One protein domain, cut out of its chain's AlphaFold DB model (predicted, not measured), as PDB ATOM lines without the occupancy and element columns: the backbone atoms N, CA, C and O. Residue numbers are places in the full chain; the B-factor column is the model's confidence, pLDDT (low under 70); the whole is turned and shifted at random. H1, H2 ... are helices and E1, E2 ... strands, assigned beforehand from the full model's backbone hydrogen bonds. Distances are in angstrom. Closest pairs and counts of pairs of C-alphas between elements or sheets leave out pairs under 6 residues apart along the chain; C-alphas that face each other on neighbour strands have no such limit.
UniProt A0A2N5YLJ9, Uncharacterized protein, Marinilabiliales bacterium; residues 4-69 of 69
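What this domain is: This is residues 4 to 69 of the 69 residues of an uncharacterized protein of Marinilabiliales bacterium (UniProt A0A2N5YLJ9). What is the main picture? A strongly twisted sheet, E1 to E5, makes a wall with H1 over E2 and H2 over E5 on one face, the other face bare of helices. What builds it? The 66 printed residues hold two named helices and five named strands, E1 H1 E2 E3 E4 E5 H2 along the chain; the class is mixed, helices and strands, and the mixed sheet runs E1 E2 E3 E4 E5. How large is it? It is compact, with radius of gyration of the C-alphas 11.3 A and spans of 31 by 21 by 17 A.

Where its parts are: Where does it begin? E1, residues 4 to 8, starts at C-alpha 4 (-11.588, -31.215, 52.793) and is 13.0 A long; H1, 14 to 24, is 15.2 A. What follows? E2, 32 to 37, is 16.3 A; E3, 40 to 48, 23.2 A; E4, 51 to 54, 9.6 A; E5, 57 to 59, 6.5 A. H2, 61 to 68, is 10.8 A and ends at C-alpha 68 (3.031, -24.134, 46.146).

How they stand to each other: How do the strands pair? E1, H1, E2 form a strand-helix-strand unit, parallel neighbour strands with a helix between, its crossover right-handed; N 6 and O 34 are 2.8 A apart. E2 E3 E4 E5 form a meander of successive antiparallel neighbours, with N 35 and O 42 at 2.8 A, N 48 and O 51 at 2.8 A, and N 54 and O 57 at 2.8 A. Where are the helices? On the same face, H1 has a height of 9.5 A over the sheet and H2 9.3 A; H1 and H2 touch at Lys 19 and Tyr 68, the closest C-alphas, 5.3 A, at a steep tilt of 65 degrees, opposite ways. Every O i to N i+4 pair in H1 and H2 is within hydrogen-bond range.

The domain as a whole: What is farthest apart? The C-alphas of Ser 10 and Lys 49, 32.6 A. Are there cuts or weak places? The printed part has no cut and no long link; pLDDT is under 70 at residues 10 to 12, 24 to 28 and 69.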
ATOM      1  N   LEU A   4     -11.190 -32.561  53.196       83.69
ATOM      2  CA  LEU A   4     -11.588 -31.215  52.793       83.69
ATOM      3  C   LEU A   4     -12.301 -31.273  51.441       83.69
ATOM      4  O   LEU A   4     -11.805 -31.895  50.496       83.69
ATOM      5  N   VAL A   5     -13.448 -30.606  51.349       84.56
ATOM      6  CA  VAL A   5     -14.174 -30.405  50.092       84.56
ATOM      7  C   VAL A   5     -14.138 -28.921  49.759       84.56
ATOM      8  O   VAL A   5     -14.566 -28.097  50.559       84.56
ATOM      9  N   TYR A   6     -13.583 -28.594  48.597       81.25
ATOM     10  CA  TYR A   6     -13.423 -27.233  48.106       81.25
ATOM     11  C   TYR A   6     -14.299 -27.045  46.869       81.25
ATOM     12  O   TYR A   6     -14.062 -27.678  45.843       81.25
ATOM     13  N   THR A   7     -15.328 -26.212  46.964       82.94
ATOM     14  CA  THR A   7     -16.239 -25.950  45.844       82.94
ATOM     15  C   THR A   7     -15.788 -24.695  45.110       82.94
ATOM     16  O   THR A   7     -15.576 -23.661  45.738       82.94
ATOM     17  N   ILE A   8     -15.641 -24.792  43.792       79.38
ATOM     18  CA  ILE A   8     -15.345 -23.663  42.910       79.38
ATOM     19  C   ILE A   8     -16.423 -23.540  41.838       79.38
ATOM     20  O   ILE A   8     -16.848 -24.523  41.230       79.38
ATOM     21  N   GLU A   9     -16.864 -22.307  41.616       73.50
ATOM     22  CA  GLU A   9     -17.903 -21.979  40.634       73.50
ATOM     23  C   GLU A   9     -17.315 -21.647  39.251       73.50
ATOM     24  O   GLU A   9     -18.030 -21.622  38.255       73.50
ATOM     25  N   SER A  10     -15.999 -21.426  39.169       69.38
ATOM     26  CA  SER A  10     -15.273 -21.075  37.942       69.38
ATOM     27  C   SER A  10     -14.083 -22.002  37.715       69.38
ATOM     28  O   SER A  10     -13.469 -22.455  38.683       69.38
ATOM     29  N   GLU A  11     -13.746 -22.249  36.443       65.88
ATOM     30  CA  GLU A  11     -12.606 -23.082  36.039       65.88
ATOM     31  C   GLU A  11     -11.313 -22.492  36.614       65.88
ATOM     32  O   GLU A  11     -10.799 -21.469  36.158       65.88
ATOM     33  N   THR A  12     -10.825 -23.098  37.695       69.62
ATOM     34  CA  THR A  12      -9.704 -22.551  38.457       69.62
ATOM     35  C   THR A  12      -8.519 -23.480  38.300       69.62
ATOM     36  O   THR A  12      -8.585 -24.665  38.625       69.62
ATOM     37  N   SER A  13      -7.392 -22.944  37.829       74.81
ATOM     38  CA  SER A  13      -6.180 -23.742  37.671       74.81
ATOM     39  C   SER A  13      -5.807 -24.422  38.987       74.81
ATOM     40  O   SER A  13      -5.778 -23.803  40.052       74.81
ATOM     41  N   LEU A  14      -5.458 -25.706  38.913       74.19
ATOM     42  CA  LEU A  14      -5.197 -26.529  40.095       74.19
ATOM     43  C   LEU A  14      -4.044 -25.990  40.957       74.19
ATOM     44  O   LEU A  14      -4.047 -26.140  42.175       74.19
ATOM     45  N   THR A  15      -3.101 -25.279  40.337       78.88
ATOM     46  CA  THR A  15      -2.047 -24.517  41.017       78.88
ATOM     47  C   THR A  15      -2.607 -23.424  41.926       78.88
ATOM     48  O   THR A  15      -2.149 -23.282  43.055       78.88
ATOM     49  N   THR A  16      -3.607 -22.675  41.462       79.94
ATOM     50  CA  THR A  16      -4.278 -21.622  42.237       79.94
ATOM     51  C   THR A  16      -5.038 -22.221  43.414       79.94
ATOM     52  O   THR A  16      -4.934 -21.719  44.531       79.94
ATOM     53  N   ILE A  17      -5.720 -23.347  43.189       79.50
ATOM     54  CA  ILE A  17      -6.403 -24.093  44.249       79.50
ATOM     55  C   ILE A  17      -5.386 -24.544  45.300       79.50
ATOM     56  O   ILE A  17      -5.561 -24.256  46.477       79.50
ATOM     57  N   MET A  18      -4.287 -25.179  44.887       78.62
ATOM     58  CA  MET A  18      -3.237 -25.632  45.803       78.62
ATOM     59  C   MET A  18      -2.608 -24.486  46.602       78.62
ATOM     60  O   MET A  18      -2.421 -24.639  47.806       78.62
ATOM     61  N   LYS A  19      -2.328 -23.338  45.972       80.38
ATOM     62  CA  LYS A  19      -1.812 -22.142  46.660       80.38
ATOM     63  C   LYS A  19      -2.796 -21.597  47.692       80.38
ATOM     64  O   LYS A  19      -2.403 -21.318  48.823       80.38
ATOM     65  N   SER A  20      -4.072 -21.480  47.322       79.31
ATOM     66  CA  SER A  20      -5.130 -21.019  48.229       79.31
ATOM     67  C   SER A  20      -5.277 -21.973  49.416       79.31
ATOM     68  O   SER A  20      -5.191 -21.569  50.574       79.31
ATOM     69  N   LEU A  21      -5.371 -23.270  49.130       77.50
ATOM     70  CA  LEU A  21      -5.475 -24.328  50.124       77.50
ATOM     71  C   LEU A  21      -4.287 -24.349  51.090       77.50
ATOM     72  O   LEU A  21      -4.491 -24.435  52.295       77.50
ATOM     73  N   LEU A  22      -3.055 -24.247  50.592       75.62
ATOM     74  CA  LEU A  22      -1.861 -24.221  51.441       75.62
ATOM     75  C   LEU A  22      -1.687 -22.903  52.197       75.62
ATOM     76  O   LEU A  22      -1.065 -22.907  53.251       75.62
ATOM     77  N   SER A  23      -2.247 -21.799  51.703       74.38
ATOM     78  CA  SER A  23      -2.291 -20.538  52.456       74.38
ATOM     79  C   SER A  23      -3.288 -20.619  53.613       74.38
ATOM     80  O   SER A  23      -3.003 -20.162  54.717       74.38
ATOM     81  N   TYR A  24      -4.448 -21.239  53.381       67.25
ATOM     82  CA  TYR A  24      -5.475 -21.437  54.405       67.25
ATOM     83  C   TYR A  24      -5.103 -22.513  55.427       67.25
ATOM     84  O   TYR A  24      -5.496 -22.439  56.592       67.25
ATOM     85  N   MET A  25      -4.347 -23.524  55.011       67.94
ATOM     86  CA  MET A  25      -3.921 -24.596  55.890       67.94
ATOM     87  C   MET A  25      -2.504 -24.347  56.395       67.94
ATOM     88  O   MET A  25      -1.549 -24.397  55.628       67.94
ATOM     89  N   LYS A  26      -2.321 -24.229  57.714       59.75
ATOM     90  CA  LYS A  26      -0.994 -24.262  58.364       59.75
ATOM     91  C   LYS A  26      -0.314 -25.653  58.282       59.75
ATOM     92  O   LYS A  26       0.269 -26.128  59.251       59.75
ATOM     93  N   GLY A  27      -0.390 -26.341  57.140       63.00
ATOM     94  CA  GLY A  27       0.135 -27.687  56.895       63.00
ATOM     95  C   GLY A  27      -0.835 -28.592  56.130       63.00
ATOM     96  O   GLY A  27      -2.028 -28.332  56.059       63.00
ATOM     97  N   LEU A  28      -0.337 -29.696  55.565       69.56
ATOM     98  CA  LEU A  28      -1.189 -30.735  54.974       69.56
ATOM     99  C   LEU A  28      -1.801 -31.580  56.100       69.56
ATOM    100  O   LEU A  28      -1.207 -32.571  56.522       69.56
ATOM    101  N   VAL A  29      -2.942 -31.126  56.626       73.81
ATOM    102  CA  VAL A  29      -3.649 -31.754  57.761       73.81
ATOM    103  C   VAL A  29      -4.712 -32.759  57.295       73.81
ATOM    104  O   VAL A  29      -5.050 -33.688  58.025       73.81
ATOM    105  N   TYR A  30      -5.226 -32.606  56.074       80.44
ATOM    106  CA  TYR A  30      -6.285 -33.465  55.539       80.44
ATOM    107  C   TYR A  30      -5.722 -34.719  54.877       80.44
ATOM    108  O   TYR A  30      -4.782 -34.647  54.089       80.44
ATOM    109  N   ASP A  31      -6.362 -35.862  55.130       85.62
ATOM    110  CA  ASP A  31      -6.055 -37.114  54.441       85.62
ATOM    111  C   ASP A  31      -6.518 -37.079  52.976       85.62
ATOM    112  O   ASP A  31      -5.986 -37.798  52.138       85.62
ATOM    113  N   LYS A  32      -7.520 -36.261  52.639       87.06
ATOM    114  CA  LYS A  32      -8.025 -36.139  51.267       87.06
ATOM    115  C   LYS A  32      -8.553 -34.737  51.002       87.06
ATOM    116  O   LYS A  32      -9.291 -34.185  51.810       87.06
ATOM    117  N   ILE A  33      -8.219 -34.188  49.844       86.44
ATOM    118  CA  ILE A  33      -8.743 -32.921  49.346       86.44
ATOM    119  C   ILE A  33      -9.452 -33.193  48.032       86.44
ATOM    120  O   ILE A  33      -8.888 -33.754  47.087       86.44
ATOM    121  N   THR A  34     -10.704 -32.771  47.992       87.56
ATOM    122  CA  THR A  34     -11.575 -32.944  46.844       87.56
ATOM    123  C   THR A  34     -12.085 -31.591  46.392       87.56
ATOM    124  O   THR A  34     -12.561 -30.811  47.207       87.56
ATOM    125  N   VAL A  35     -11.988 -31.321  45.100       86.31
ATOM    126  CA  VAL A  35     -12.504 -30.112  44.471       86.31
ATOM    127  C   VAL A  35     -13.809 -30.449  43.763       86.31
ATOM    128  O   VAL A  35     -13.875 -31.454  43.056       86.31
ATOM    129  N   MET A  36     -14.842 -29.637  43.957       86.69
ATOM    130  CA  MET A  36     -16.064 -29.685  43.159       86.69
ATOM    131  C   MET A  36     -16.071 -28.504  42.196       86.69
ATOM    132  O   MET A  36     -16.091 -27.362  42.640       86.69
ATOM    133  N   GLU A  37     -16.049 -28.784  40.898       82.94
ATOM    134  CA  GLU A  37     -16.069 -27.788  39.826       82.94
ATOM    135  C   GLU A  37     -17.268 -28.079  38.922       82.94
ATOM    136  O   GLU A  37     -17.359 -29.164  38.346       82.94
ATOM    137  N   GLN A  38     -18.225 -27.149  38.845       78.81
ATOM    138  CA  GLN A  38     -19.427 -27.272  37.999       78.81
ATOM    139  C   GLN A  38     -20.169 -28.621  38.145       78.81
ATOM    140  O   GLN A  38     -20.585 -29.243  37.169       78.81
ATOM    141  N   GLY A  39     -20.291 -29.122  39.378       77.81
ATOM    142  CA  GLY A  39     -20.940 -30.408  39.670       77.81
ATOM    143  C   GLY A  39     -20.077 -31.651  39.408       77.81
ATOM    144  O   GLY A  39     -20.505 -32.761  39.722       77.81
ATOM    145  N   LYS A  40     -18.848 -31.501  38.900       81.06
ATOM    146  CA  LYS A  40     -17.868 -32.588  38.789       81.06
ATOM    147  C   LYS A  40     -16.947 -32.605  39.999       81.06
ATOM    148  O   LYS A  40     -16.341 -31.602  40.369       81.06
ATOM    149  N   GLN A  41     -16.810 -33.782  40.595       86.25
ATOM    150  CA  GLN A  41     -15.913 -34.011  41.718       86.25
ATOM    151  C   GLN A  41     -14.542 -34.482  41.220       86.25
ATOM    152  O   GLN A  41     -14.439 -35.464  40.486       86.25
ATOM    153  N   ARG A  42     -13.471 -33.823  41.667       84.62
ATOM    154  CA  ARG A  42     -12.087 -34.183  41.355       84.62
ATOM    155  C   ARG A  42     -11.250 -34.277  42.623       84.62
ATOM    156  O   ARG A  42     -11.128 -33.320  43.379       84.62
ATOM    157  N   ILE A  43     -10.618 -35.423  42.843       87.62
ATOM    158  CA  ILE A  43      -9.667 -35.595  43.946       87.62
ATOM    159  C   ILE A  43      -8.344 -34.969  43.516       87.62
ATOM    160  O   ILE A  43      -7.740 -35.406  42.536       87.62
ATOM    161  N   VAL A  44      -7.911 -33.937  44.232       85.38
ATOM    162  CA  VAL A  44      -6.659 -33.235  43.920       85.38
ATOM    163  C   VAL A  44      -5.506 -33.753  44.756       85.38
ATOM    164  O   VAL A  44      -4.394 -33.856  44.253       85.38
ATOM    165  N   LEU A  45      -5.766 -34.136  46.004       87.06
ATOM    166  CA  LEU A  45      -4.728 -34.584  46.918       87.06
ATOM    167  C   LEU A  45      -5.268 -35.696  47.808       87.06
ATOM    168  O   LEU A  45      -6.364 -35.590  48.353       87.06
ATOM    169  N   GLN A  46      -4.506 -36.772  47.950       90.12
ATOM    170  CA  GLN A  46      -4.870 -37.914  48.780       90.12
ATOM    171  C   GLN A  46      -3.638 -38.414  49.519       90.12
ATOM    172  O   GLN A  46      -2.583 -38.586  48.924       90.12
ATOM    173  N   LYS A  47      -3.756 -38.635  50.818       88.69
ATOM    174  CA  LYS A  47      -2.687 -39.164  51.650       88.69
ATOM    175  C   LYS A  47      -2.495 -40.644  51.373       88.69
ATOM    176  O   LYS A  47      -3.446 -41.421  51.383       88.69
ATOM    177  N   GLU A  48      -1.245 -41.005  51.172       88.81
ATOM    178  CA  GLU A  48      -0.756 -42.362  50.982       88.81
ATOM    179  C   GLU A  48       0.207 -42.706  52.128       88.81
ATOM    180  O   GLU A  48       0.627 -41.829  52.887       88.81
ATOM    181  N   LYS A  49       0.619 -43.976  52.241       84.44
ATOM    182  CA  LYS A  49       1.575 -44.410  53.281       84.44
ATOM    183  C   LYS A  49       2.870 -43.584  53.307       84.44
ATOM    184  O   LYS A  49       3.396 -43.329  54.383       84.44
ATOM    185  N   ASN A  50       3.348 -43.152  52.137       84.44
ATOM    186  CA  ASN A  50       4.654 -42.503  51.971       84.44
ATOM    187  C   ASN A  50       4.564 -40.997  51.651       84.44
ATOM    188  O   ASN A  50       5.564 -40.394  51.269       84.44
ATOM    189  N   GLY A  51       3.383 -40.378  51.752       88.00
ATOM    190  CA  GLY A  51       3.208 -38.962  51.422       88.00
ATOM    191  C   GLY A  51       1.810 -38.645  50.912       88.00
ATOM    192  O   GLY A  51       0.817 -39.122  51.451       88.00
ATOM    193  N   TYR A  52       1.734 -37.831  49.866       88.69
ATOM    194  CA  TYR A  52       0.485 -37.380  49.271       88.69
ATOM    195  C   TYR A  52       0.500 -37.593  47.761       88.69
ATOM    196  O   TYR A  52       1.356 -37.070  47.050       88.69
ATOM    197  N   LYS A  53      -0.471 -38.350  47.264       89.94
ATOM    198  CA  LYS A  53      -0.757 -38.502  45.845       89.94
ATOM    199  C   LYS A  53      -1.414 -37.230  45.319       89.94
ATOM    200  O   LYS A  53      -2.513 -36.868  45.734       89.94
ATOM    201  N   LEU A  54      -0.733 -36.583  44.386       85.62
ATOM    202  CA  LEU A  54      -1.138 -35.378  43.675       85.62
ATOM    203  C   LEU A  54      -0.982 -35.681  42.179       85.62
ATOM    204  O   LEU A  54       0.128 -35.916  41.705       85.62
ATOM    205  N   PHE A  55      -2.094 -35.736  41.439       77.50
ATOM    206  CA  PHE A  55      -2.115 -36.081  40.003       77.50
ATOM    207  C   PHE A  55      -1.372 -37.378  39.631       77.50
ATOM    208  O   PHE A  55      -0.616 -37.431  38.668       77.50
ATOM    209  N   GLY A  56      -1.569 -38.446  40.403       82.25
ATOM    210  CA  GLY A  56      -0.955 -39.743  40.100       82.25
ATOM    211  C   GLY A  56       0.495 -39.893  40.565       82.25
ATOM    212  O   GLY A  56       0.943 -41.025  40.707       82.25
ATOM    213  N   CYS A  57       1.182 -38.802  40.910       85.75
ATOM    214  CA  CYS A  57       2.511 -38.835  41.518       85.75
ATOM    215  C   CYS A  57       2.426 -38.662  43.038       85.75
ATOM    216  O   CYS A  57       1.585 -37.919  43.540       85.75
ATOM    217  N   VAL A  58       3.307 -39.335  43.777       89.75
ATOM    218  CA  VAL A  58       3.402 -39.200  45.237       89.75
ATOM    219  C   VAL A  58       4.468 -38.167  45.572       89.75
ATOM    220  O   VAL A  58       5.608 -38.276  45.130       89.75
ATOM    221  N   PHE A  59       4.093 -37.171  46.366       87.38
ATOM    222  CA  PHE A  59       4.983 -36.126  46.848       87.38
ATOM    223  C   PHE A  59       5.016 -36.123  48.370       87.38
ATOM    224  O   PHE A  59       4.008 -36.376  49.034       87.38
ATOM    225  N   THR A  60       6.173 -35.791  48.936       87.94
ATOM    226  CA  THR A  60       6.264 -35.551  50.374       87.94
ATOM    227  C   THR A  60       5.600 -34.214  50.727       87.94
ATOM    228  O   THR A  60       5.486 -33.320  49.877       87.94
ATOM    229  N   PRO A  61       5.168 -34.030  51.986       81.75
ATOM    230  CA  PRO A  61       4.559 -32.777  52.422       81.75
ATOM    231  C   PRO A  61       5.466 -31.562  52.185       81.75
ATOM    232  O   PRO A  61       4.988 -30.486  51.831       81.75
ATOM    233  N   GLU A  62       6.778 -31.741  52.346       83.50
ATOM    234  CA  GLU A  62       7.791 -30.706  52.126       83.50
ATOM    235  C   GLU A  62       7.913 -30.318  50.652       83.50
ATOM    236  O   GLU A  62       7.971 -29.130  50.340       83.50
ATOM    237  N   MET A  63       7.877 -31.290  49.733       85.81
ATOM    238  CA  MET A  63       7.885 -31.015  48.291       85.81
ATOM    239  C   MET A  63       6.647 -30.228  47.862       85.81
ATOM    240  O   MET A  63       6.752 -29.310  47.051       85.81
ATOM    241  N   ILE A  64       5.479 -30.566  48.416       82.94
ATOM    242  CA  ILE A  64       4.228 -29.858  48.123       82.94
ATOM    243  C   ILE A  64       4.298 -28.429  48.655       82.94
ATOM    244  O   ILE A  64       4.026 -27.496  47.904       82.94
ATOM    245  N   LYS A  65       4.730 -28.242  49.909       80.12
ATOM    246  CA  LYS A  65       4.947 -26.901  50.469       80.12
ATOM    247  C   LYS A  65       5.928 -26.104  49.613       80.12
ATOM    248  O   LYS A  65       5.593 -25.015  49.188       80.12
ATOM    249  N   LYS A  66       7.089 -26.656  49.256       82.44
ATOM    250  CA  LYS A  66       8.087 -25.954  48.431       82.44
ATOM    251  C   LYS A  66       7.565 -25.564  47.041       82.44
ATOM    252  O   LYS A  66       8.006 -24.565  46.488       82.44
ATOM    253  N   ARG A  67       6.658 -26.354  46.460       80.06
ATOM    254  CA  ARG A  67       6.136 -26.131  45.102       80.06
ATOM    255  C   ARG A  67       5.005 -25.101  45.035       80.06
ATOM    256  O   ARG A  67       4.795 -24.514  43.976       80.06
ATOM    257  N   TYR A  68       4.265 -24.923  46.124       76.56
ATOM    258  CA  TYR A  68       3.031 -24.134  46.146       76.56
ATOM    259  C   TYR A  68       2.958 -23.124  47.310       76.56
ATOM    260  O   TYR A  68       1.904 -22.516  47.494       76.56
ATOM    261  N   SER A  69       4.034 -22.965  48.088       66.38
ATOM    262  CA  SER A  69       4.224 -21.866  49.047       66.38
ATOM    263  C   SER A  69       4.705 -20.588  48.366       66.38
ATOM    264  O   SER A  69       5.113 -20.645  47.182       66.38
TER     265      SER A  69